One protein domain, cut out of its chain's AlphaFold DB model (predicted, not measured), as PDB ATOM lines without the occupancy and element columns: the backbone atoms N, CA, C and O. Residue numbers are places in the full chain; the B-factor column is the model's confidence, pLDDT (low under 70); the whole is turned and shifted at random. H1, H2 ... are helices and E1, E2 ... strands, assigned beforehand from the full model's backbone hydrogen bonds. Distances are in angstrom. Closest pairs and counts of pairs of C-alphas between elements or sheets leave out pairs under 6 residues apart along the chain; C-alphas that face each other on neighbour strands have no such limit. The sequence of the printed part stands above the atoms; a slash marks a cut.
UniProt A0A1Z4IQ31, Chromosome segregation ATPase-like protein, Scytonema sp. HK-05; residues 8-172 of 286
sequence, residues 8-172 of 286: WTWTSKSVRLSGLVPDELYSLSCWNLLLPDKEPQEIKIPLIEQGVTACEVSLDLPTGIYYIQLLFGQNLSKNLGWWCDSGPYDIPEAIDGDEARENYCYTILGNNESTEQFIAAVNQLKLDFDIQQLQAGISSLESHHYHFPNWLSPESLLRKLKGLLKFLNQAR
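What this domain is: This is residues 8 to 172 of the 286 residues of the protein "Chromosome segregation ATPase-like protein" of Scytonema sp. HK-05 (UniProt A0A1Z4IQ31). Two sheets, partly face to face, form a strand sandwich at one end of an elongated domain, and four helices gather toward the other end. The larger sheet, E4 E3 E6 E7, has the small sheet E1 E2 E5 over one face and H3 packed across the other; H4 packs on H3, H2 on H4 and H1 on H2. The printed part has 165 residues, with seven named strands, E1 to E7, followed along the chain by four named helices, H1 to H4; both sheets are antiparallel and the class is mixed. It is compact, with a radius of gyration of the C-alphas of 16.4 A and spans of 51 by 33 by 27 A.

Where its parts are: In the larger sheet, E3 is residues 26 to 32, 19.5 A long, E4 is residues 41 to 45, E6 is residues 66 to 72, 18.8 A, and E7 is residues 76 to 83, 20.6 A. In the small sheet, E1 is residues 8 to 10, beginning at C-alpha 8 (32.731, 5.372, -24.705), E2 is residues 14 to 18 and E5 is residues 54 to 58. H1 is residues 99 to 109, H2 residues 115 to 125 and H3 residues 131 to 142. H4, residues 154 to 172, is 26.7 A long and ends at C-alpha 172 (-1.818, 4.908, -34.591).

How they stand to each other: The larger sheet is strongly twisted, with edge strands E4 and E7. N 28 and O 43 are 2.8 A apart between E4 and E3, N 29 and O 69 2.8 A between E3 and E6, and N 70 and O 78 2.8 A between the hairpin strands E6 and E7, within hydrogen-bond range. In the small sheet N 9 and O 16 of hairpin E1 and E2 are 3.0 A apart, and N 17 and O 55 of E2 and E5 2.8 A. The two sheets form a sandwich, two sheets face to face, their strands at 33 degrees. H3 is on the larger sheet in two layers, a helix on one face, at a height of 9.3 A; the closest C-alphas of E7 and H3 are those of Gly 81 and Ser 140, 5.4 A. H3 and H4, a helical hairpin, touch at Ile 138 and Leu 158, their closest C-alphas, 6.5 A, at a shallow tilt of 29 degrees. H4 touches H2 with residues 159 to 167 alone, at a steep tilt of 56 degrees; the closest C-alphas are those of Thr 115 and Lys 160, 4.9 A. H1 and H2, a helical hairpin, touch at a shallow tilt of 30 degrees, with the C-alphas of Thr 107 and Phe 118 closest at 5.0 A. In H1, H2, H3 and H4 every O i to N i+4 pair is within hydrogen-bond range.

The domain as a whole: The C-alphas farthest apart, those of Gly 51 and Gln 124, are 52.1 A apart. The printed part has no cut; the links E7 to H1 and H3 to H4 are long. Mean pLDDT of the printed part is 88.0, with residues 74 to 75, 96 to 97 and 171 to 172 under 70.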
ATOM      1  N   TRP A   8      32.301   4.740 -23.469       94.19
ATOM      2  CA  TRP A   8      32.731   5.372 -24.705       94.19
ATOM      3  C   TRP A   8      32.919   6.873 -24.558       94.19
ATOM      4  O   TRP A   8      32.286   7.524 -23.728       94.19
ATOM      5  N   THR A   9      33.794   7.414 -25.398       93.50
ATOM      6  CA  THR A   9      33.990   8.854 -25.562       93.50
ATOM      7  C   THR A   9      34.024   9.192 -27.040       93.50
ATOM      8  O   THR A   9      34.697   8.510 -27.817       93.50
ATOM      9  N   TRP A  10      33.322  10.253 -27.414       92.69
ATOM     10  CA  TRP A  10      33.242  10.731 -28.787       92.69
ATOM     11  C   TRP A  10      34.326  11.758 -29.091       92.69
ATOM     12  O   TRP A  10      34.679  12.577 -28.241       92.69
ATOM     13  N   THR A  11      34.784  11.756 -30.333       89.06
ATOM     14  CA  THR A  11      35.476  12.879 -30.961       89.06
ATOM     15  C   THR A  11      34.704  13.297 -32.215       89.06
ATOM     16  O   THR A  11      33.731  12.645 -32.604       89.06
ATOM     17  N   SER A  12      35.171  14.349 -32.887       86.69
ATOM     18  CA  SER A  12      34.623  14.766 -34.179       86.69
ATOM     19  C   SER A  12      34.867  13.761 -35.306       86.69
ATOM     20  O   SER A  12      34.320  13.930 -36.382       86.69
ATOM     21  N   LYS A  13      35.694  12.724 -35.110       91.88
ATOM     22  CA  LYS A  13      36.030  11.756 -36.173       91.88
ATOM     23  C   LYS A  13      36.019  10.302 -35.734       91.88
ATOM     24  O   LYS A  13      36.207   9.414 -36.553       91.88
ATOM     25  N   SER A  14      35.859  10.036 -34.447       94.25
ATOM     26  CA  SER A  14      36.013   8.694 -33.906       94.25
ATOM     27  C   SER A  14      35.179   8.487 -32.654       94.25
ATOM     28  O   SER A  14      34.766   9.427 -31.969       94.25
ATOM     29  N   VAL A  15      34.968   7.218 -32.326       95.94
ATOM     30  CA  VAL A  15      34.510   6.795 -31.010       95.94
ATOM     31  C   VAL A  15      35.568   5.908 -30.384       95.94
ATOM     32  O   VAL A  15      36.024   4.931 -30.979       95.94
ATOM     33  N   ARG A  16      35.966   6.247 -29.160       95.19
ATOM     34  CA  ARG A  16      36.828   5.392 -28.354       95.19
ATOM     35  C   ARG A  16      35.956   4.542 -27.444       95.19
ATOM     36  O   ARG A  16      35.245   5.088 -26.608       95.19
ATOM     37  N   LEU A  17      36.025   3.227 -27.604       94.62
ATOM     38  CA  LEU A  17      35.259   2.224 -26.868       94.62
ATOM     39  C   LEU A  17      36.174   1.502 -25.882       94.62
ATOM     40  O   LEU A  17      37.290   1.137 -26.235       94.62
ATOM     41  N   SER A  18      35.706   1.273 -24.659       92.50
ATOM     42  CA  SER A  18      36.421   0.493 -23.638       92.50
ATOM     43  C   SER A  18      35.502  -0.568 -23.037       92.50
ATOM     44  O   SER A  18      34.280  -0.442 -23.103       92.50
ATOM     45  N   GLY A  19      36.079  -1.613 -22.438       89.50
ATOM     46  CA  GLY A  19      35.305  -2.688 -21.793       89.50
ATOM     47  C   GLY A  19      34.672  -3.692 -22.765       89.50
ATOM     48  O   GLY A  19      33.737  -4.401 -22.395       89.50
ATOM     49  N   LEU A  20      35.162  -3.738 -24.005       89.75
ATOM     50  CA  LEU A  20      34.802  -4.757 -24.988       89.75
ATOM     51  C   LEU A  20      35.538  -6.070 -24.681       89.75
ATOM     52  O   LEU A  20      36.648  -6.058 -24.148       89.75
ATOM     53  N   VAL A  21      34.903  -7.201 -24.985       87.50
ATOM     54  CA  VAL A  21      35.460  -8.528 -24.703       87.50
ATOM     55  C   VAL A  21      36.436  -8.904 -25.827       87.50
ATOM     56  O   VAL A  21      36.075  -8.756 -26.995       87.50
ATOM     57  N   PRO A  22      37.658  -9.373 -25.512       85.94
ATOM     58  CA  PRO A  22      38.591  -9.857 -26.528       85.94
ATOM     59  C   PRO A  22      38.005 -11.006 -27.354       85.94
ATOM     60  O   PRO A  22      37.179 -11.767 -26.853       85.94
ATOM     61  N   ASP A  23      38.459 -11.132 -28.600       83.62
ATOM     62  CA  ASP A  23      38.073 -12.201 -29.540       83.62
ATOM     63  C   ASP A  23      36.574 -12.253 -29.933       83.62
ATOM     64  O   ASP A  23      36.157 -13.136 -30.685       83.62
ATOM     65  N   GLU A  24      35.763 -11.288 -29.491       86.38
ATOM     66  CA  GLU A  24      34.368 -11.117 -29.910       86.38
ATOM     67  C   GLU A  24      34.247 -10.167 -31.111       86.38
ATOM     68  O   GLU A  24      35.042  -9.241 -31.297       86.38
ATOM     69  N   LEU A  25      33.216 -10.389 -31.931       89.31
ATOM     70  CA  LEU A  25      32.921  -9.539 -33.081       89.31
ATOM     71  C   LEU A  25      31.936  -8.434 -32.700       89.31
ATOM     72  O   LEU A  25      30.844  -8.695 -32.188       89.31
ATOM     73  N   TYR A  26      32.320  -7.205 -33.029       92.81
ATOM     74  CA  TYR A  26      31.525  -6.010 -32.796       92.81
ATOM     75  C   TYR A  26      31.370  -5.201 -34.080       92.81
ATOM     76  O   TYR A  26      32.267  -5.156 -34.929       92.81
ATOM     77  N   SER A  27      30.255  -4.495 -34.188       94.94
ATOM     78  CA  SER A  27      30.072  -3.466 -35.204       94.94
ATOM     79  C   SER A  27      29.263  -2.299 -34.666       94.94
ATOM     80  O   SER A  27      28.602  -2.396 -33.634       94.94
ATOM     81  N   LEU A  28      29.353  -1.158 -35.333       96.94
ATOM     82  CA  LEU A  28      28.507  -0.004 -35.081       96.94
ATOM     83  C   LEU A  28      27.417   0.040 -36.142       96.94
ATOM     84  O   LEU A  28      27.728  -0.011 -37.325       96.94
ATOM     85  N   SER A  29      26.165   0.168 -35.716       96.19
ATOM     86  CA  SER A  29      25.035   0.525 -36.569       96.19
ATOM     87  C   SER A  29      24.814   2.029 -36.490       96.19
ATOM     88  O   SER A  29      24.557   2.554 -35.404       96.19
ATOM     89  N   CYS A  30      24.940   2.716 -37.622       97.00
ATOM     90  CA  CYS A  30      24.879   4.168 -37.737       97.00
ATOM     91  C   CYS A  30      23.663   4.568 -38.585       97.00
ATOM     92  O   CYS A  30      23.723   4.590 -39.815       97.00
ATOM     93  N   TRP A  31      22.544   4.889 -37.934       96.31
ATOM     94  CA  TRP A  31      21.323   5.324 -38.615       96.31
ATOM     95  C   TRP A  31      21.331   6.837 -38.832       96.31
ATOM     96  O   TRP A  31      21.408   7.596 -37.866       96.31
ATOM     97  N   ASN A  32      21.260   7.272 -40.093       95.56
ATOM     98  CA  ASN A  32      21.286   8.687 -40.456       95.56
ATOM     99  C   ASN A  32      19.879   9.285 -40.418       95.56
ATOM    100  O   ASN A  32      19.033   8.986 -41.259       95.56
ATOM    101  N   LEU A  33      19.650  10.207 -39.493       95.62
ATOM    102  CA  LEU A  33      18.378  10.895 -39.340       95.62
ATOM    103  C   LEU A  33      18.048  11.829 -40.513       95.62
ATOM    104  O   LEU A  33      16.878  12.119 -40.722       95.62
ATOM    105  N   LEU A  34      19.031  12.280 -41.300       93.62
ATOM    106  CA  LEU A  34      18.763  13.046 -42.527       93.62
ATOM    107  C   LEU A  34      18.266  12.151 -43.677       93.62
ATOM    108  O   LEU A  34      17.703  12.648 -44.650       93.62
ATOM    109  N   LEU A  35      18.441  10.833 -43.554       92.12
ATOM    110  CA  LEU A  35      18.021   9.813 -44.516       92.12
ATOM    111  C   LEU A  35      17.334   8.647 -43.777       92.12
ATOM    112  O   LEU A  35      17.820   7.516 -43.823       92.12
ATOM    113  N   PRO A  36      16.216   8.900 -43.071       87.94
ATOM    114  CA  PRO A  36      15.658   7.948 -42.109       87.94
ATOM    115  C   PRO A  36      15.110   6.664 -42.753       87.94
ATOM    116  O   PRO A  36      14.952   5.660 -42.069       87.94
ATOM    117  N   ASP A  37      14.838   6.697 -44.059       84.12
ATOM    118  CA  ASP A  37      14.371   5.592 -44.902       84.12
ATOM    119  C   ASP A  37      15.504   4.722 -45.475       84.12
ATOM    120  O   ASP A  37      15.237   3.741 -46.175       84.12
ATOM    121  N   LYS A  38      16.768   5.077 -45.222       86.62
ATOM    122  CA  LYS A  38      17.931   4.271 -45.603       86.62
ATOM    123  C   LYS A  38      18.306   3.303 -44.488       86.62
ATOM    124  O   LYS A  38      18.129   3.585 -43.305       86.62
ATOM    125  N   GLU A  39      18.861   2.162 -44.888       88.62
ATOM    126  CA  GLU A  39      19.431   1.214 -43.935       88.62
ATOM    127  C   GLU A  39      20.609   1.855 -43.180       88.62
ATOM    128  O   GLU A  39      21.365   2.631 -43.779       88.62
ATOM    129  N   PRO A  40      20.783   1.551 -41.880       92.50
ATOM    130  CA  PRO A  40      21.935   2.018 -41.121       92.50
ATOM    131  C   PRO A  40      23.253   1.570 -41.758       92.50
ATOM    132  O   PRO A  40      23.395   0.423 -42.179       92.50
ATOM    133  N   GLN A  41      24.242   2.462 -41.779       95.00
ATOM    134  CA  GLN A  41      25.593   2.101 -42.194       95.00
ATOM    135  C   GLN A  41      26.264   1.286 -41.086       95.00
ATOM    136  O   GLN A  41      26.232   1.681 -39.922       95.00
ATOM    137  N   GLU A  42      26.886   0.165 -41.448       95.56
ATOM    138  CA  GLU A  42      27.599  -0.684 -40.497       95.56
ATOM    139  C   GLU A  42      29.114  -0.439 -40.556       95.56
ATOM    140  O   GLU A  42      29.726  -0.545 -41.621       95.56
ATOM    141  N   ILE A  43      29.735  -0.153 -39.408       96.25
ATOM    142  CA  ILE A  43      31.196  -0.039 -39.265       96.25
ATOM    143  C   ILE A  43      31.696  -1.217 -38.435       96.25
ATOM    144  O   ILE A  43      31.383  -1.336 -37.250       96.25
ATOM    145  N   LYS A  44      32.491  -2.096 -39.044       94.50
ATOM    146  CA  LYS A  44      33.082  -3.240 -38.338       94.50
ATOM    147  C   LYS A  44      34.202  -2.772 -37.420       94.50
ATOM    148  O   LYS A  44      35.087  -2.035 -37.848       94.50
ATOM    149  N   ILE A  45      34.178  -3.241 -36.179       93.00
ATOM    150  CA  ILE A  45      35.231  -2.955 -35.208       93.00
ATOM    151  C   ILE A  45      36.302  -4.045 -35.344       93.00
ATOM    152  O   ILE A  45      35.950  -5.227 -35.414       93.00
ATOM    153  N   PRO A  46      37.598  -3.686 -35.412       88.50
ATOM    154  CA  PRO A  46      38.676  -4.665 -35.439       88.50
ATOM    155  C   PRO A  46      38.621  -5.614 -34.237       88.50
ATOM    156  O   PRO A  46      38.223  -5.215 -33.142       88.50
ATOM    157  N   LEU A  47      39.057  -6.862 -34.439       88.56
ATOM    158  CA  LEU A  47      39.204  -7.833 -33.355       88.56
ATOM    159  C   LEU A  47      40.099  -7.257 -32.257       88.56
ATOM    160  O   LEU A  47      41.186  -6.745 -32.525       88.56
ATOM    161  N   ILE A  48      39.613  -7.333 -31.023       87.00
ATOM    162  CA  ILE A  48      40.295  -6.759 -29.869       87.00
ATOM    163  C   ILE A  48      41.222  -7.812 -29.292       87.00
ATOM    164  O   ILE A  48      40.777  -8.864 -28.835       87.00
ATOM    165  N   GLU A  49      42.515  -7.508 -29.322       85.38
ATOM    166  CA  GLU A  49      43.549  -8.379 -28.782       85.38
ATOM    167  C   GLU A  49      43.506  -8.422 -27.249       85.38
ATOM    168  O   GLU A  49      43.094  -7.477 -26.565       85.38
ATOM    169  N   GLN A  50      43.988  -9.530 -26.686       82.00
ATOM    170  CA  GLN A  50      44.113  -9.673 -25.240       82.00
ATOM    171  C   GLN A  50      45.032  -8.590 -24.658       82.00
ATOM    172  O   GLN A  50      46.141  -8.364 -25.131       82.00
ATOM    173  N   GLY A  51      44.568  -7.928 -23.596       79.12
ATOM    174  CA  GLY A  51      45.302  -6.846 -22.930       79.12
ATOM    175  C   GLY A  51      45.020  -5.443 -23.479       79.12
ATOM    176  O   GLY A  51      45.412  -4.464 -22.843       79.12
ATOM    177  N   VAL A  52      44.290  -5.316 -24.592       83.50
ATOM    178  CA  VAL A  52      43.810  -4.020 -25.087       83.50
ATOM    179  C   VAL A  52      42.610  -3.569 -24.254       83.50
ATOM    180  O   VAL A  52      41.595  -4.254 -24.162       83.50
ATOM    181  N   THR A  53      42.720  -2.395 -23.631       83.94
ATOM    182  CA  THR A  53      41.680  -1.855 -22.736       83.94
ATOM    183  C   THR A  53      40.686  -0.936 -23.442       83.94
ATOM    184  O   THR A  53      39.569  -0.753 -22.953       83.94
ATOM    185  N   ALA A  54      41.079  -0.372 -24.587       89.25
ATOM    186  CA  ALA A  54      40.253   0.504 -25.400       89.25
ATOM    187  C   ALA A  54      40.608   0.390 -26.887       89.25
ATOM    188  O   ALA A  54      41.775   0.237 -27.238       89.25
ATOM    189  N   CYS A  55      39.607   0.540 -27.747       91.38
ATOM    190  CA  CYS A  55      39.736   0.587 -29.198       91.38
ATOM    191  C   CYS A  55      39.185   1.921 -29.706       91.38
ATOM    192  O   CYS A  55      38.166   2.403 -29.210       91.38
ATOM    193  N   GLU A  56      39.860   2.525 -30.677       94.06
ATOM    194  CA  GLU A  56      39.370   3.706 -31.378       94.06
ATOM    195  C   GLU A  56      38.841   3.301 -32.753       94.06
ATOM    196  O   GLU A  56      39.519   2.610 -33.511       94.06
ATOM    197  N   VAL A  57      37.614   3.720 -33.051       95.50
ATOM    198  CA  VAL A  57      36.902   3.383 -34.284       95.50
ATOM    199  C   VAL A  57      36.642   4.673 -35.047       95.50
ATOM    200  O   VAL A  57      36.002   5.582 -34.515       95.50
ATOM    201  N   SER A  58      37.143   4.750 -36.280       95.50
ATOM    202  CA  SER A  58      36.909   5.889 -37.172       95.50
ATOM    203  C   SER A  58      35.438   5.954 -37.581       95.50
ATOM    204  O   SER A  58      34.847   4.942 -37.967       95.50
ATOM    205  N   LEU A  59      34.855   7.145 -37.495       93.25
ATOM    206  CA  LEU A  59      33.506   7.468 -37.948       93.25
ATOM    207  C   LEU A  59      33.611   8.217 -39.279       93.25
ATOM    208  O   LEU A  59      33.257   9.389 -39.376       93.25
ATOM    209  N   ASP A  60      34.107   7.530 -40.311       90.62
ATOM    210  CA  ASP A  60      34.164   8.031 -41.694       90.62
ATOM    211  C   ASP A  60      32.763   7.991 -42.340       90.62
ATOM    212  O   ASP A  60      32.519   7.329 -43.352       90.62
ATOM    213  N   LEU A  61      31.802   8.636 -41.678       93.38
ATOM    214  CA  LEU A  61      30.401   8.703 -42.071       93.38
ATOM    215  C   LEU A  61      30.167   9.925 -42.973       93.38
ATOM    216  O   LEU A  61      30.749  10.983 -42.730       93.38
ATOM    217  N   PRO A  62      29.294   9.820 -43.993       92.81
ATOM    218  CA  PRO A  62      28.919  10.972 -44.804       92.81
ATOM    219  C   PRO A  62      28.114  11.988 -43.982       92.81
ATOM    220  O   PRO A  62      27.724  11.723 -42.845       92.81
ATOM    221  N   THR A  63      27.803  13.138 -44.574       91.00
ATOM    222  CA  THR A  63      26.950  14.167 -43.965       91.00
ATOM    223  C   THR A  63      25.683  13.580 -43.334       91.00
ATOM    224  O   THR A  63      24.939  12.820 -43.965       91.00
ATOM    225  N   GLY A  64      25.421  13.923 -42.074       94.38
ATOM    226  CA  GLY A  64      24.320  13.340 -41.320       94.38
ATOM    227  C   GLY A  64      24.303  13.664 -39.832       94.38
ATOM    228  O   GLY A  64      25.285  14.113 -39.243       94.38
ATOM    229  N   ILE A  65      23.157  13.359 -39.224       96.31
ATOM    230  CA  ILE A  65      22.979  13.278 -37.772       96.31
ATOM    231  C   ILE A  65      22.722  11.806 -37.460       96.31
ATOM    232  O   ILE A  65      21.692  11.263 -37.858       96.31
ATOM    233  N   TYR A  66      23.650  11.152 -36.772       97.44
ATOM    234  CA  TYR A  66      23.643   9.703 -36.616       97.44
ATOM    235  C   TYR A  66      23.196   9.279 -35.232       97.44
ATOM    236  O   TYR A  66      23.732   9.749 -34.231       97.44
ATOM    237  N   TYR A  67      22.268   8.331 -35.182       97.44
ATOM    238  CA  TYR A  67      22.041   7.523 -33.995       97.44
ATOM    239  C   TYR A  67      22.888   6.255 -34.093       97.44
ATOM    240  O   TYR A  67      22.749   5.490 -35.051       97.44
ATOM    241  N   ILE A  68      23.779   6.051 -33.123       97.44
ATOM    242  CA  ILE A  68      24.780   4.988 -33.153       97.44
ATOM    243  C   ILE A  68      24.509   3.958 -32.055       97.44
ATOM    244  O   ILE A  68      24.360   4.282 -30.869       97.44
ATOM    245  N   GLN A  69      24.496   2.691 -32.459       95.19
ATOM    246  CA  GLN A  69      24.380   1.535 -31.577       95.19
ATOM    247  C   GLN A  69      25.568   0.595 -31.782       95.19
ATOM    248  O   GLN A  69      25.960   0.321 -32.910       95.19
ATOM    249  N   LEU A  70      26.118   0.069 -30.692       94.88
ATOM    250  CA  LEU A  70      27.070  -1.036 -30.722       94.88
ATOM    251  C   LEU A  70      26.298  -2.346 -30.866       94.88
ATOM    252  O   LEU A  70      25.477  -2.659 -30.006       94.88
ATOM    253  N   LEU A  71      26.584  -3.110 -31.911       92.56
ATOM    254  CA  LEU A  71      26.054  -4.444 -32.163       92.56
ATOM    255  C   LEU A  71      27.055  -5.512 -31.717       92.56
ATOM    256  O   LEU A  71      28.265  -5.363 -31.901       92.56
ATOM    257  N   PHE A  72      26.543  -6.585 -31.117       88.38
ATOM    258  CA  PHE A  72      27.336  -7.722 -30.651       88.38
ATOM    259  C   PHE A  72      26.477  -8.982 -30.515       88.38
ATOM    260  O   PHE A  72      25.294  -8.923 -30.174       88.38
ATOM    261  N   GLY A  73      27.079 -10.151 -30.745       76.06
ATOM    262  CA  GLY A  73      26.373 -11.434 -30.688       76.06
ATOM    263  C   GLY A  73      25.186 -11.542 -31.664       76.06
ATOM    264  O   GLY A  73      25.044 -10.760 -32.601       76.06
ATOM    265  N   GLN A  74      24.313 -12.534 -31.455       65.75
ATOM    266  CA  GLN A  74      23.131 -12.766 -32.300       65.75
ATOM    267  C   GLN A  74      21.982 -11.801 -31.945       65.75
ATOM    268  O   GLN A  74      20.978 -12.222 -31.374       65.75
ATOM    269  N   ASN A  75      22.124 -10.521 -32.308       65.75
ATOM    270  CA  ASN A  75      21.128  -9.438 -32.171       65.75
ATOM    271  C   ASN A  75      21.077  -8.711 -30.818       65.75
ATOM    272  O   ASN A  75      20.018  -8.214 -30.431       65.75
ATOM    273  N   LEU A  76      22.191  -8.614 -30.092       81.06
ATOM    274  CA  LEU A  76      22.255  -7.693 -28.958       81.06
ATOM    275  C   LEU A  76      22.792  -6.342 -29.422       81.06
ATOM    276  O   LEU A  76      23.690  -6.259 -30.262       81.06
ATOM    277  N   SER A  77      22.229  -5.277 -28.858       87.50
ATOM    278  CA  SER A  77      22.670  -3.917 -29.127       87.50
ATOM    279  C   SER A  77      22.775  -3.099 -27.845       87.50
ATOM    280  O   SER A  77      22.066  -3.329 -26.862       87.50
ATOM    281  N   LYS A  78      23.703  -2.142 -27.848       90.25
ATOM    282  CA  LYS A  78      23.869  -1.143 -26.793       90.25
ATOM    283  C   LYS A  78      23.858   0.241 -27.422       90.25
ATOM    284  O   LYS A  78      24.605   0.514 -28.357       90.25
ATOM    285  N   ASN A  79      23.014   1.117 -26.893       92.56
ATOM    286  CA  ASN A  79      22.892   2.485 -27.384       92.56
ATOM    287  C   ASN A  79      24.130   3.283 -26.976       92.56
ATOM    288  O   ASN A  79      24.415   3.388 -25.784       92.56
ATOM    289  N   LEU A  80      24.841   3.840 -27.958       94.19
ATOM    290  CA  LEU A  80      25.959   4.752 -27.711       94.19
ATOM    291  C   LEU A  80      25.488   6.212 -27.758       94.19
ATOM    292  O   LEU A  80      25.984   7.066 -27.024       94.19
ATOM    293  N   GLY A  81      24.493   6.493 -28.596       95.81
ATOM    294  CA  GLY A  81      23.791   7.767 -28.638       95.81
ATOM    295  C   GLY A  81      23.975   8.510 -29.943       95.81
ATOM    296  O   GLY A  81      24.094   7.880 -30.990       95.81
ATOM    297  N   TRP A  82      23.909   9.840 -29.895       97.44
ATOM    298  CA  TRP A  82      23.900  10.656 -31.106       97.44
ATOM    299  C   TRP A  82      25.264  11.235 -31.443       97.44
ATOM    300  O   TRP A  82      26.018  11.633 -30.561       97.44
ATOM    301  N   TRP A  83      25.562  11.331 -32.730       97.44
ATOM    302  CA  TRP A  83      26.804  11.904 -33.219       97.44
ATOM    303  C   TRP A  83      26.554  12.722 -34.486       97.44
ATOM    304  O   TRP A  83      25.791  12.314 -35.363       97.44
ATOM    305  N   CYS A  84      27.180  13.890 -34.573       95.06
ATOM    306  CA  CYS A  84      27.181  14.738 -35.756       95.06
ATOM    307  C   CYS A  84      28.504  15.508 -35.803       95.06
ATOM    308  O   CYS A  84      28.883  16.112 -34.802       95.06
ATOM    309  N   ASP A  85      29.162  15.519 -36.961       91.69
ATOM    310  CA  ASP A  85      30.270  16.437 -37.283       91.69
ATOM    311  C   ASP A  85      29.956  17.302 -38.521       91.69
ATOM    312  O   ASP A  85      30.800  18.029 -39.033       91.69
ATOM    313  N   SER A  86      28.717  17.236 -39.022       88.06
ATOM    314  CA  SER A  86      28.300  17.989 -40.211       88.06
ATOM    315  C   SER A  86      28.199  19.491 -39.927       88.06
ATOM    316  O   SER A  86      27.926  19.923 -38.800       88.06
ATOM    317  N   GLY A  87      28.380  20.306 -40.963       80.38
ATOM    318  CA  GLY A  87      28.086  21.732 -40.943       80.38
ATOM    319  C   GLY A  87      26.578  22.031 -40.933       80.38
ATOM    320  O   GLY A  87      25.761  21.179 -41.279       80.38
ATOM    321  N   PRO A  88      26.179  23.266 -40.571       73.38
ATOM    322  CA  PRO A  88      24.770  23.662 -40.441       73.38
ATOM    323  C   PRO A  88      23.984  23.672 -41.763       73.38
ATOM    324  O   PRO A  88      22.756  23.729 -41.739       73.38
ATOM    325  N   TYR A  89      24.681  23.643 -42.901       75.44
ATOM    326  CA  TYR A  89      24.098  23.650 -44.247       75.44
ATOM    327  C   TYR A  89      24.489  22.418 -45.062       75.44
ATOM    328  O   TYR A  89      24.169  22.343 -46.246       75.44
ATOM    329  N   ASP A  90      25.184  21.464 -44.445       81.00
ATOM    330  CA  ASP A  90      25.602  20.266 -45.147       81.00
ATOM    331  C   ASP A  90      24.388  19.342 -45.272       81.00
ATOM    332  O   ASP A  90      23.801  18.901 -44.277       81.00
ATOM    333  N   ILE A  91      24.024  19.030 -46.513       81.81
ATOM    334  CA  ILE A  91      23.009  18.032 -46.847       81.81
ATOM    335  C   ILE A  91      23.681  16.783 -47.440       81.81
ATOM    336  O   ILE A  91      24.717  16.897 -48.097       81.81
ATOM    337  N   PRO A  92      23.141  15.575 -47.200       86.38
ATOM    338  CA  PRO A  92      23.658  14.359 -47.818       86.38
ATOM    339  C   PRO A  92      23.663  14.436 -49.352       86.38
ATOM    340  O   PRO A  92      22.635  14.725 -49.955       86.38
ATOM    341  N   GLU A  93      24.778  14.068 -49.990       75.12
ATOM    342  CA  GLU A  93      24.915  14.052 -51.463       75.12
ATOM    343  C   GLU A  93      23.840  13.203 -52.161       75.12
ATOM    344  O   GLU A  93      23.444  13.479 -53.288       75.12
ATOM    345  N   ALA A  94      23.310  12.188 -51.472       73.44
ATOM    346  CA  ALA A  94      22.239  11.325 -51.970       73.44
ATOM    347  C   ALA A  94      20.902  12.054 -52.242       73.44
ATOM    348  O   ALA A  94      19.953  11.410 -52.691       73.44
ATOM    349  N   ILE A  95      20.813  13.345 -51.914       71.69
ATOM    350  CA  ILE A  95      19.618  14.193 -51.997       71.69
ATOM    351  C   ILE A  95      19.687  15.164 -53.191       71.69
ATOM    352  O   ILE A  95      18.699  15.834 -53.469       71.69
ATOM    353  N   ASP A  96      20.810  15.220 -53.916       66.31
ATOM    354  CA  ASP A  96      21.031  16.191 -54.996       66.31
ATOM    355  C   ASP A  96      19.853  16.251 -55.994       66.31
ATOM    356  O   ASP A  96      19.506  15.260 -56.646       66.31
ATOM    357  N   GLY A  97      19.207  17.421 -56.070       63.72
ATOM    358  CA  GLY A  97      18.064  17.692 -56.945       63.72
ATOM    359  C   GLY A  97      16.681  17.271 -56.421       63.72
ATOM    360  O   GLY A  97      15.698  17.423 -57.150       63.72
ATOM    361  N   ASP A  98      16.561  16.765 -55.189       80.31
ATOM    362  CA  ASP A  98      15.278  16.473 -54.529       80.31
ATOM    363  C   ASP A  98      14.894  17.599 -53.552       80.31
ATOM    364  O   ASP A  98      15.122  17.520 -52.345       80.31
ATOM    365  N   GLU A  99      14.256  18.651 -54.076       73.38
ATOM    366  CA  GLU A  99      13.836  19.838 -53.307       73.38
ATOM    367  C   GLU A  99      12.984  19.496 -52.067       73.38
ATOM    368  O   GLU A  99      13.082  20.148 -51.024       73.38
ATOM    369  N   ALA A 100      12.133  18.465 -52.151       75.06
ATOM    370  CA  ALA A 100      11.284  18.066 -51.030       75.06
ATOM    371  C   ALA A 100      12.118  17.460 -49.893       75.06
ATOM    372  O   ALA A 100      11.834  17.680 -48.710       75.06
ATOM    373  N   ARG A 101      13.162  16.714 -50.253       85.19
ATOM    374  CA  ARG A 101      14.106  16.104 -49.323       85.19
ATOM    375  C   ARG A 101      15.105  17.117 -48.763       85.19
ATOM    376  O   ARG A 101      15.380  17.067 -47.566       85.19
ATOM    377  N   GLU A 102      15.558  18.080 -49.558       81.56
ATOM    378  CA  GLU A 102      16.333  19.222 -49.061       81.56
ATOM    379  C   GLU A 102      15.543  20.012 -48.013       81.56
ATOM    380  O   GLU A 102      16.039  20.265 -46.914       81.56
ATOM    381  N   ASN A 103      14.277  20.327 -48.304       79.94
ATOM    382  CA  ASN A 103      13.392  20.999 -47.355       79.94
ATOM    383  C   ASN A 103      13.258  20.203 -46.047       79.94
ATOM    384  O   ASN A 103      13.378  20.769 -44.962       79.94
ATOM    385  N   TYR A 104      13.084  18.881 -46.122       89.62
ATOM    386  CA  TYR A 104      13.109  18.024 -44.935       89.62
ATOM    387  C   TYR A 104      14.407  18.182 -44.125       89.62
ATOM    388  O   TYR A 104      14.338  18.419 -42.914       89.62
ATOM    389  N   CYS A 105      15.573  18.139 -44.773       86.19
ATOM    390  CA  CYS A 105      16.857  18.341 -44.101       86.19
ATOM    391  C   CYS A 105      16.944  19.716 -43.424       86.19
ATOM    392  O   CYS A 105      17.326  19.800 -42.256       86.19
ATOM    393  N   TYR A 106      16.510  20.791 -44.078       82.25
ATOM    394  CA  TYR A 106      16.507  22.114 -43.452       82.25
ATOM    395  C   TYR A 106      15.540  22.207 -42.267       82.25
ATOM    396  O   TYR A 106      15.906  22.763 -41.228       82.25
ATOM    397  N   THR A 107      14.352  21.592 -42.353       82.94
ATOM    398  CA  THR A 107      13.399  21.585 -41.227       82.94
ATOM    399  C   THR A 107      13.943  20.877 -39.990       82.94
ATOM    400  O   THR A 107      13.569  21.233 -38.870       82.94
ATOM    401  N   ILE A 108      14.854  19.908 -40.143       86.81
ATOM    402  CA  ILE A 108      15.472  19.229 -39.004       86.81
ATOM    403  C   ILE A 108      16.747  19.932 -38.515       86.81
ATOM    404  O   ILE A 108      16.857  20.157 -37.306       86.81
ATOM    405  N   LEU A 109      17.627  20.372 -39.422       80.00
ATOM    406  CA  LEU A 109      18.884  21.071 -39.114       80.00
ATOM    407  C   LEU A 109      18.657  22.467 -38.508       80.00
ATOM    408  O   LEU A 109      19.395  22.894 -37.623       80.00
ATOM    409  N   GLY A 110      17.621  23.191 -38.944       75.56
ATOM    410  CA  GLY A 110      17.385  24.571 -38.518       75.56
ATOM    411  C   GLY A 110      16.864  24.675 -37.085       75.56
ATOM    412  O   GLY A 110      15.724  24.307 -36.810       75.56
ATOM    413  N   ASN A 111      17.636  25.235 -36.151       72.50
ATOM    414  CA  ASN A 111      17.224  25.332 -34.737       72.50
ATOM    415  C   ASN A 111      15.908  26.093 -34.504       72.50
ATOM    416  O   ASN A 111      15.206  25.791 -33.536       72.50
ATOM    417  N   ASN A 112      15.584  27.045 -35.384       72.94
ATOM    418  CA  ASN A 112      14.391  27.892 -35.300       72.94
ATOM    419  C   ASN A 112      13.183  27.318 -36.051       72.94
ATOM    420  O   ASN A 112      12.083  27.851 -35.924       72.94
ATOM    421  N   GLU A 113      13.370  26.238 -36.811       77.31
ATOM    422  CA  GLU A 113      12.277  25.596 -37.535       77.31
ATOM    423  C   GLU A 113      11.279  24.969 -36.555       77.31
ATOM    424  O   GLU A 113      11.631  24.384 -35.511       77.31
ATOM    425  N   SER A 114       9.999  25.120 -36.883       85.88
ATOM    426  CA  SER A 114       8.915  24.617 -36.046       85.88
ATOM    427  C   SER A 114       8.822  23.090 -36.110       85.88
ATOM    428  O   SER A 114       9.274  22.436 -37.053       85.88
ATOM    429  N   THR A 115       8.216  22.501 -35.079       91.62
ATOM    430  CA  THR A 115       7.955  21.054 -35.061       91.62
ATOM    431  C   THR A 115       6.946  20.688 -36.156       91.62
ATOM    432  O   THR A 115       7.030  19.623 -36.759       91.62
ATOM    433  N   GLU A 116       6.014  21.591 -36.438       89.50
ATOM    434  CA  GLU A 116       4.943  21.452 -37.415       89.50
ATOM    435  C   GLU A 116       5.488  21.409 -38.846       89.50
ATOM    436  O   GLU A 116       5.086  20.539 -39.616       89.50
ATOM    437  N   GLN A 117       6.443  22.282 -39.192       80.81
ATOM    438  CA  GLN A 117       7.120  22.251 -40.497       80.81
ATOM    439  C   GLN A 117       7.894  20.944 -40.699       80.81
ATOM    440  O   GLN A 117       7.801  20.336 -41.763       80.81
ATOM    441  N   PHE A 118       8.595  20.476 -39.663       90.19
ATOM    442  CA  PHE A 118       9.292  19.191 -39.702       90.19
ATOM    443  C   PHE A 118       8.329  18.018 -39.940       90.19
ATOM    444  O   PHE A 118       8.551  17.199 -40.831       90.19
ATOM    445  N   ILE A 119       7.217  17.959 -39.202       90.69
ATOM    446  CA  ILE A 119       6.187  16.924 -39.390       90.69
ATOM    447  C   ILE A 119       5.564  17.011 -40.790       90.69
ATOM    448  O   ILE A 119       5.338  15.980 -41.425       90.69
ATOM    449  N   ALA A 120       5.305  18.221 -41.295       82.88
ATOM    450  CA  ALA A 120       4.775  18.420 -42.639       82.88
ATOM    451  C   ALA A 120       5.731  17.872 -43.709       82.88
ATOM    452  O   ALA A 120       5.283  17.150 -44.601       82.88
ATOM    453  N   ALA A 121       7.035  18.135 -43.581       81.88
ATOM    454  CA  ALA A 121       8.052  17.606 -44.488       81.88
ATOM    455  C   ALA A 121       8.147  16.070 -44.420       81.88
ATOM    456  O   ALA A 121       8.163  15.403 -45.456       81.88
ATOM    457  N   VAL A 122       8.107  15.488 -43.213       87.25
ATOM    458  CA  VAL A 122       8.042  14.027 -43.017       87.25
ATOM    459  C   VAL A 122       6.825  13.421 -43.723       87.25
ATOM    460  O   VAL A 122       6.947  12.408 -44.413       87.25
ATOM    461  N   ASN A 123       5.654  14.043 -43.577       84.00
ATOM    462  CA  ASN A 123       4.409  13.558 -44.167       84.00
ATOM    463  C   ASN A 123       4.390  13.709 -45.699       84.00
ATOM    464  O   ASN A 123       3.941  12.805 -46.402       84.00
ATOM    465  N   GLN A 124       4.922  14.817 -46.228       81.75
ATOM    466  CA  GLN A 124       5.058  15.052 -47.669       81.75
ATOM    467  C   GLN A 124       5.898  13.956 -48.337       81.75
ATOM    468  O   GLN A 124       5.509  13.423 -49.377       81.75
ATOM    469  N   LEU A 125       7.017  13.595 -47.709       77.00
ATOM    470  CA  LEU A 125       7.923  12.549 -48.184       77.00
ATOM    471  C   LEU A 125       7.458  11.129 -47.836       77.00
ATOM    472  O   LEU A 125       8.015  10.163 -48.352       77.00
ATOM    473  N   LYS A 126       6.432  10.993 -46.986       79.94
ATOM    474  CA  LYS A 126       5.916   9.711 -46.483       79.94
ATOM    475  C   LYS A 126       7.024   8.838 -45.881       79.94
ATOM    476  O   LYS A 126       7.084   7.639 -46.152       79.94
ATOM    477  N   LEU A 127       7.911   9.452 -45.099       79.38
ATOM    478  CA  LEU A 127       9.050   8.752 -44.504       79.38
ATOM    479  C   LEU A 127       8.563   7.718 -43.488       79.38
ATOM    480  O   LEU A 127       7.756   8.027 -42.609       79.38
ATOM    481  N   ASP A 128       9.067   6.494 -43.618       76.88
ATOM    482  CA  ASP A 128       8.745   5.382 -42.727       76.88
ATOM    483  C   ASP A 128       9.766   5.346 -41.587       76.88
ATOM    484  O   ASP A 128      10.891   4.886 -41.757       76.88
ATOM    485  N   PHE A 129       9.389   5.906 -40.438       83.81
ATOM    486  CA  PHE A 129      10.225   5.892 -39.244       83.81
ATOM    487  C   PHE A 129       9.984   4.624 -38.431       83.81
ATOM    488  O   PHE A 129       8.852   4.340 -38.020       83.81
ATOM    489  N   ASP A 130      11.066   3.931 -38.078       83.62
ATOM    490  CA  ASP A 130      11.018   2.935 -37.018       83.62
ATOM    491  C   ASP A 130      10.747   3.638 -35.674       83.62
ATOM    492  O   ASP A 130      11.578   4.373 -35.134       83.62
ATOM    493  N   ILE A 131       9.548   3.421 -35.128       84.81
ATOM    494  CA  ILE A 131       9.121   4.036 -33.867       84.81
ATOM    495  C   ILE A 131       9.976   3.569 -32.686       84.81
ATOM    496  O   ILE A 131      10.232   4.373 -31.791       84.81
ATOM    497  N   GLN A 132      10.424   2.312 -32.663       85.25
ATOM    498  CA  GLN A 132      11.262   1.810 -31.573       85.25
ATOM    499  C   GLN A 132      12.646   2.454 -31.627       85.25
ATOM    500  O   GLN A 132      13.150   2.913 -30.600       85.25
ATOM    501  N   GLN A 133      13.224   2.564 -32.823       86.75
ATOM    502  CA  GLN A 133      14.498   3.253 -33.021       86.75
ATOM    503  C   GLN A 133      14.394   4.743 -32.662       86.75
ATOM    504  O   GLN A 133      15.243   5.265 -31.940       86.75
ATOM    505  N   LEU A 134      13.315   5.414 -33.079       91.81
ATOM    506  CA  LEU A 134      13.049   6.812 -32.735       91.81
ATOM    507  C   LEU A 134      12.901   7.011 -31.219       91.81
ATOM    508  O   LEU A 134      13.459   7.958 -30.666       91.81
ATOM    509  N   GLN A 135      12.179   6.121 -30.531       93.12
ATOM    510  CA  GLN A 135      12.042   6.146 -29.072       93.12
ATOM    511  C   GLN A 135      13.395   5.978 -28.375       93.12
ATOM    512  O   GLN A 135      13.728   6.772 -27.496       93.12
ATOM    513  N   ALA A 136      14.193   4.995 -28.797       89.88
ATOM    514  CA  ALA A 136      15.523   4.757 -28.244       89.88
ATOM    515  C   ALA A 136      16.466   5.954 -28.481       89.88
ATOM    516  O   ALA A 136      17.223   6.345 -27.586       89.88
ATOM    517  N   GLY A 137      16.369   6.584 -29.653       93.31
ATOM    518  CA  GLY A 137      17.057   7.829 -29.980       93.31
ATOM    519  C   GLY A 137      16.654   8.984 -29.062       93.31
ATOM    520  O   GLY A 137      17.522   9.657 -28.506       93.31
ATOM    521  N   ILE A 138      15.354   9.189 -28.836       95.81
ATOM    522  CA  ILE A 138      14.841  10.228 -27.929       95.81
ATOM    523  C   ILE A 138      15.360  10.019 -26.503       95.81
ATOM    524  O   ILE A 138      15.910  10.953 -25.924       95.81
ATOM    525  N   SER A 139      15.268   8.800 -25.962       94.50
ATOM    526  CA  SER A 139      15.772   8.499 -24.614       94.50
ATOM    527  C   SER A 139      17.279   8.743 -24.480       94.50
ATOM    528  O   SER A 139      17.755   9.163 -23.423       94.50
ATOM    529  N   SER A 140      18.039   8.531 -25.558       93.25
ATOM    530  CA  SER A 140      19.470   8.835 -25.589       93.25
ATOM    531  C   SER A 140      19.764  10.336 -25.515       93.25
ATOM    532  O   SER A 140      20.694  10.732 -24.814       93.25
ATOM    533  N   LEU A 141      18.979  11.172 -26.206       94.00
ATOM    534  CA  LEU A 141      19.102  12.634 -26.113       94.00
ATOM    535  C   LEU A 141      18.749  13.137 -24.713       94.00
ATOM    536  O   LEU A 141      19.471  13.960 -24.165       94.00
ATOM    537  N   GLU A 142      17.679  12.612 -24.110       94.94
ATOM    538  CA  GLU A 142      17.274  12.963 -22.738       94.94
ATOM    539  C   GLU A 142      18.352  12.610 -21.706       94.94
ATOM    540  O   GLU A 142      18.557  13.333 -20.732       94.94
ATOM    541  N   SER A 143      19.079  11.519 -21.950       92.38
ATOM    542  CA  SER A 143      20.189  11.065 -21.106       92.38
ATOM    543  C   SER A 143      21.513  11.778 -21.408       92.38
ATOM    544  O   SER A 143      22.541  11.402 -20.856       92.38
ATOM    545  N   HIS A 144      21.506  12.800 -22.271       90.31
ATOM    546  CA  HIS A 144      22.684  13.574 -22.677       90.31
ATOM    547  C   HIS A 144      23.807  12.738 -23.316       90.31
ATOM    548  O   HIS A 144      24.981  13.100 -23.276       90.31
ATOM    549  N   HIS A 145      23.449  11.619 -23.948       90.94
ATOM    550  CA  HIS A 145      24.384  10.807 -24.721       90.94
ATOM    551  C   HIS A 145      24.412  11.299 -26.169       90.94
ATOM    552  O   HIS A 145      23.735  10.746 -27.045       90.94
ATOM    553  N   TYR A 146      25.174  12.367 -26.405       94.94
ATOM    554  CA  TYR A 146      25.397  12.920 -27.738       94.94
ATOM    555  C   TYR A 146      26.753  13.624 -27.882       94.94
ATOM    556  O   TYR A 146      27.325  14.121 -26.913       94.94
ATOM    557  N   HIS A 147      27.242  13.700 -29.117       95.75
ATOM    558  CA  HIS A 147      28.338  14.560 -29.548       95.75
ATOM    559  C   HIS A 147      27.854  15.414 -30.714       95.75
ATOM    560  O   HIS A 147      27.664  14.901 -31.817       95.75
ATOM    561  N   PHE A 148      27.616  16.696 -30.448       94.94
ATOM    562  CA  PHE A 148      27.098  17.643 -31.429       94.94
ATOM    563  C   PHE A 148      28.005  18.865 -31.555       94.94
ATOM    564  O   PHE A 148      28.592  19.297 -30.557       94.94
ATOM    565  N   PRO A 149      28.081  19.460 -32.754       90.50
ATOM    566  CA  PRO A 149      28.716  20.749 -32.934       90.50
ATOM    567  C   PRO A 149      27.885  21.838 -32.247       90.50
ATOM    568  O   PRO A 149      26.668  21.720 -32.108       90.50
ATOM    569  N   ASN A 150      28.527  22.950 -31.883       90.56
ATOM    570  CA  ASN A 150      27.890  24.053 -31.145       90.56
ATOM    571  C   ASN A 150      26.657  24.651 -31.841       90.56
ATOM    572  O   ASN A 150      25.851  25.318 -31.197       90.56
ATOM    573  N   TRP A 151      26.537  24.469 -33.158       87.62
ATOM    574  CA  TRP A 151      25.408  24.979 -33.921       87.62
ATOM    575  C   TRP A 151      24.160  24.095 -33.790       87.62
ATOM    576  O   TRP A 151      23.071  24.623 -33.961       87.62
ATOM    577  N   LEU A 152      24.271  22.796 -33.493       89.44
ATOM    578  CA  LEU A 152      23.127  21.878 -33.448       89.44
ATOM    579  C   LEU A 152      22.569  21.806 -32.023       89.44
ATOM    580  O   LEU A 152      23.182  21.206 -31.143       89.44
ATOM    581  N   SER A 153      21.396  22.402 -31.785       92.69
ATOM    582  CA  SER A 153      20.780  22.389 -30.450       92.69
ATOM    583  C   SER A 153      20.156  21.019 -30.141       92.69
ATOM    584  O   SER A 153      19.193  20.623 -30.815       92.69
ATOM    585  N   PRO A 154      20.621  20.315 -29.089       94.62
ATOM    586  CA  PRO A 154      20.011  19.059 -28.663       94.62
ATOM    587  C   PRO A 154      18.568  19.259 -28.186       94.62
ATOM    588  O   PRO A 154      17.724  18.400 -28.429       94.62
ATOM    589  N   GLU A 155      18.237  20.401 -27.579       94.12
ATOM    590  CA  GLU A 155      16.882  20.719 -27.117       94.12
ATOM    591  C   GLU A 155      15.917  20.911 -28.290       94.12
ATOM    592  O   GLU A 155      14.794  20.394 -28.262       94.12
ATOM    593  N   SER A 156      16.344  21.632 -29.335       91.44
ATOM    594  CA  SER A 156      15.520  21.828 -30.532       91.44
ATOM    595  C   SER A 156      15.295  20.505 -31.261       91.44
ATOM    596  O   SER A 156      14.152  20.178 -31.595       91.44
ATOM    597  N   LEU A 157      16.347  19.694 -31.423       95.62
ATOM    598  CA  LEU A 157      16.243  18.360 -32.012       95.62
ATOM    599  C   LEU A 157      15.310  17.456 -31.193       95.62
ATOM    600  O   LEU A 157      14.377  16.867 -31.741       95.62
ATOM    601  N   LEU A 158      15.492  17.403 -29.872       96.56
ATOM    602  CA  LEU A 158      14.662  16.609 -28.967       96.56
ATOM    603  C   LEU A 158      13.181  17.003 -29.055       96.56
ATOM    604  O   LEU A 158      12.312  16.133 -29.140       96.56
ATOM    605  N   ARG A 159      12.881  18.308 -29.067       96.62
ATOM    606  CA  ARG A 159      11.517  18.833 -29.232       96.62
ATOM    607  C   ARG A 159      10.889  18.359 -30.545       96.62
ATOM    608  O   ARG A 159       9.737  17.917 -30.537       96.62
ATOM    609  N   LYS A 160      11.626  18.429 -31.657       96.31
ATOM    610  CA  LYS A 160      11.149  17.981 -32.977       96.31
ATOM    611  C   LYS A 160      10.899  16.475 -33.007       96.31
ATOM    612  O   LYS A 160       9.821  16.055 -33.419       96.31
ATOM    613  N   LEU A 161      11.836  15.670 -32.500       96.94
ATOM    614  CA  LEU A 161      11.706  14.209 -32.468       96.94
ATOM    615  C   LEU A 161      10.559  13.744 -31.563       96.94
ATOM    616  O   LEU A 161       9.784  12.878 -31.962       96.94
ATOM    617  N   LYS A 162      10.374  14.357 -30.386       97.06
ATOM    618  CA  LYS A 162       9.209  14.090 -29.522       97.06
ATOM    619  C   LYS A 162       7.893  14.466 -30.195       97.06
ATOM    620  O   LYS A 162       6.918  13.723 -30.088       97.06
ATOM    621  N   GLY A 163       7.861  15.607 -30.881       94.75
ATOM    622  CA  GLY A 163       6.703  16.038 -31.657       94.75
ATOM    623  C   GLY A 163       6.343  15.044 -32.756       94.75
ATOM    624  O   GLY A 163       5.190  14.626 -32.849       94.75
ATOM    625  N   LEU A 164       7.343  14.594 -33.516       94.69
ATOM    626  CA  LEU A 164       7.176  13.555 -34.526       94.69
ATOM    627  C   LEU A 164       6.684  12.241 -33.908       94.69
ATOM    628  O   LEU A 164       5.701  11.682 -34.379       94.69
ATOM    629  N   LEU A 165       7.299  11.768 -32.819       94.56
ATOM    630  CA  LEU A 165       6.865  10.548 -32.135       94.56
ATOM    631  C   LEU A 165       5.405  10.648 -31.668       94.56
ATOM    632  O   LEU A 165       4.643   9.691 -31.801       94.56
ATOM    633  N   LYS A 166       4.996  11.805 -31.133       93.31
ATOM    634  CA  LYS A 166       3.604  12.059 -30.747       93.31
ATOM    635  C   LYS A 166       2.679  11.980 -31.959       93.31
ATOM    636  O   LYS A 166       1.673  11.286 -31.877       93.31
ATOM    637  N   PHE A 167       3.032  12.631 -33.065       90.31
ATOM    638  CA  PHE A 167       2.267  12.592 -34.313       90.31
ATOM    639  C   PHE A 167       2.116  11.160 -34.852       90.31
ATOM    640  O   PHE A 167       1.001  10.711 -35.113       90.31
ATOM    641  N   LEU A 168       3.214  10.402 -34.925       87.50
ATOM    642  CA  LEU A 168       3.215   9.011 -35.390       87.50
ATOM    643  C   LEU A 168       2.376   8.094 -34.480       87.50
ATOM    644  O   LEU A 168       1.661   7.215 -34.964       87.50
ATOM    645  N   ASN A 169       2.415   8.309 -33.163       84.06
ATOM    646  CA  ASN A 169       1.590   7.559 -32.216       84.06
ATOM    647  C   ASN A 169       0.117   7.982 -32.247       84.06
ATOM    648  O   ASN A 169      -0.750   7.124 -32.116       84.06
ATOM    649  N   GLN A 170      -0.197   9.265 -32.439       76.81
ATOM    650  CA  GLN A 170      -1.576   9.738 -32.587       76.81
ATOM    651  C   GLN A 170      -2.227   9.158 -33.839       76.81
ATOM    652  O   GLN A 170      -3.324   8.619 -33.737       76.81
ATOM    653  N   ALA A 171      -1.512   9.132 -34.966       63.69
ATOM    654  CA  ALA A 171      -1.973   8.451 -36.171       63.69
ATOM    655  C   ALA A 171      -2.303   6.966 -35.901       63.69
ATOM    656  O   ALA A 171      -3.297   6.449 -36.406       63.69
ATOM    657  N   ARG A 172      -1.529   6.286 -35.037       60.75
ATOM    658  CA  ARG A 172      -1.818   4.908 -34.591       60.75
ATOM    659  C   ARG A 172      -3.016   4.812 -33.640       60.75
ATOM    660  O   ARG A 172      -3.796   3.875 -33.760       60.75
TER     661      ARG A 172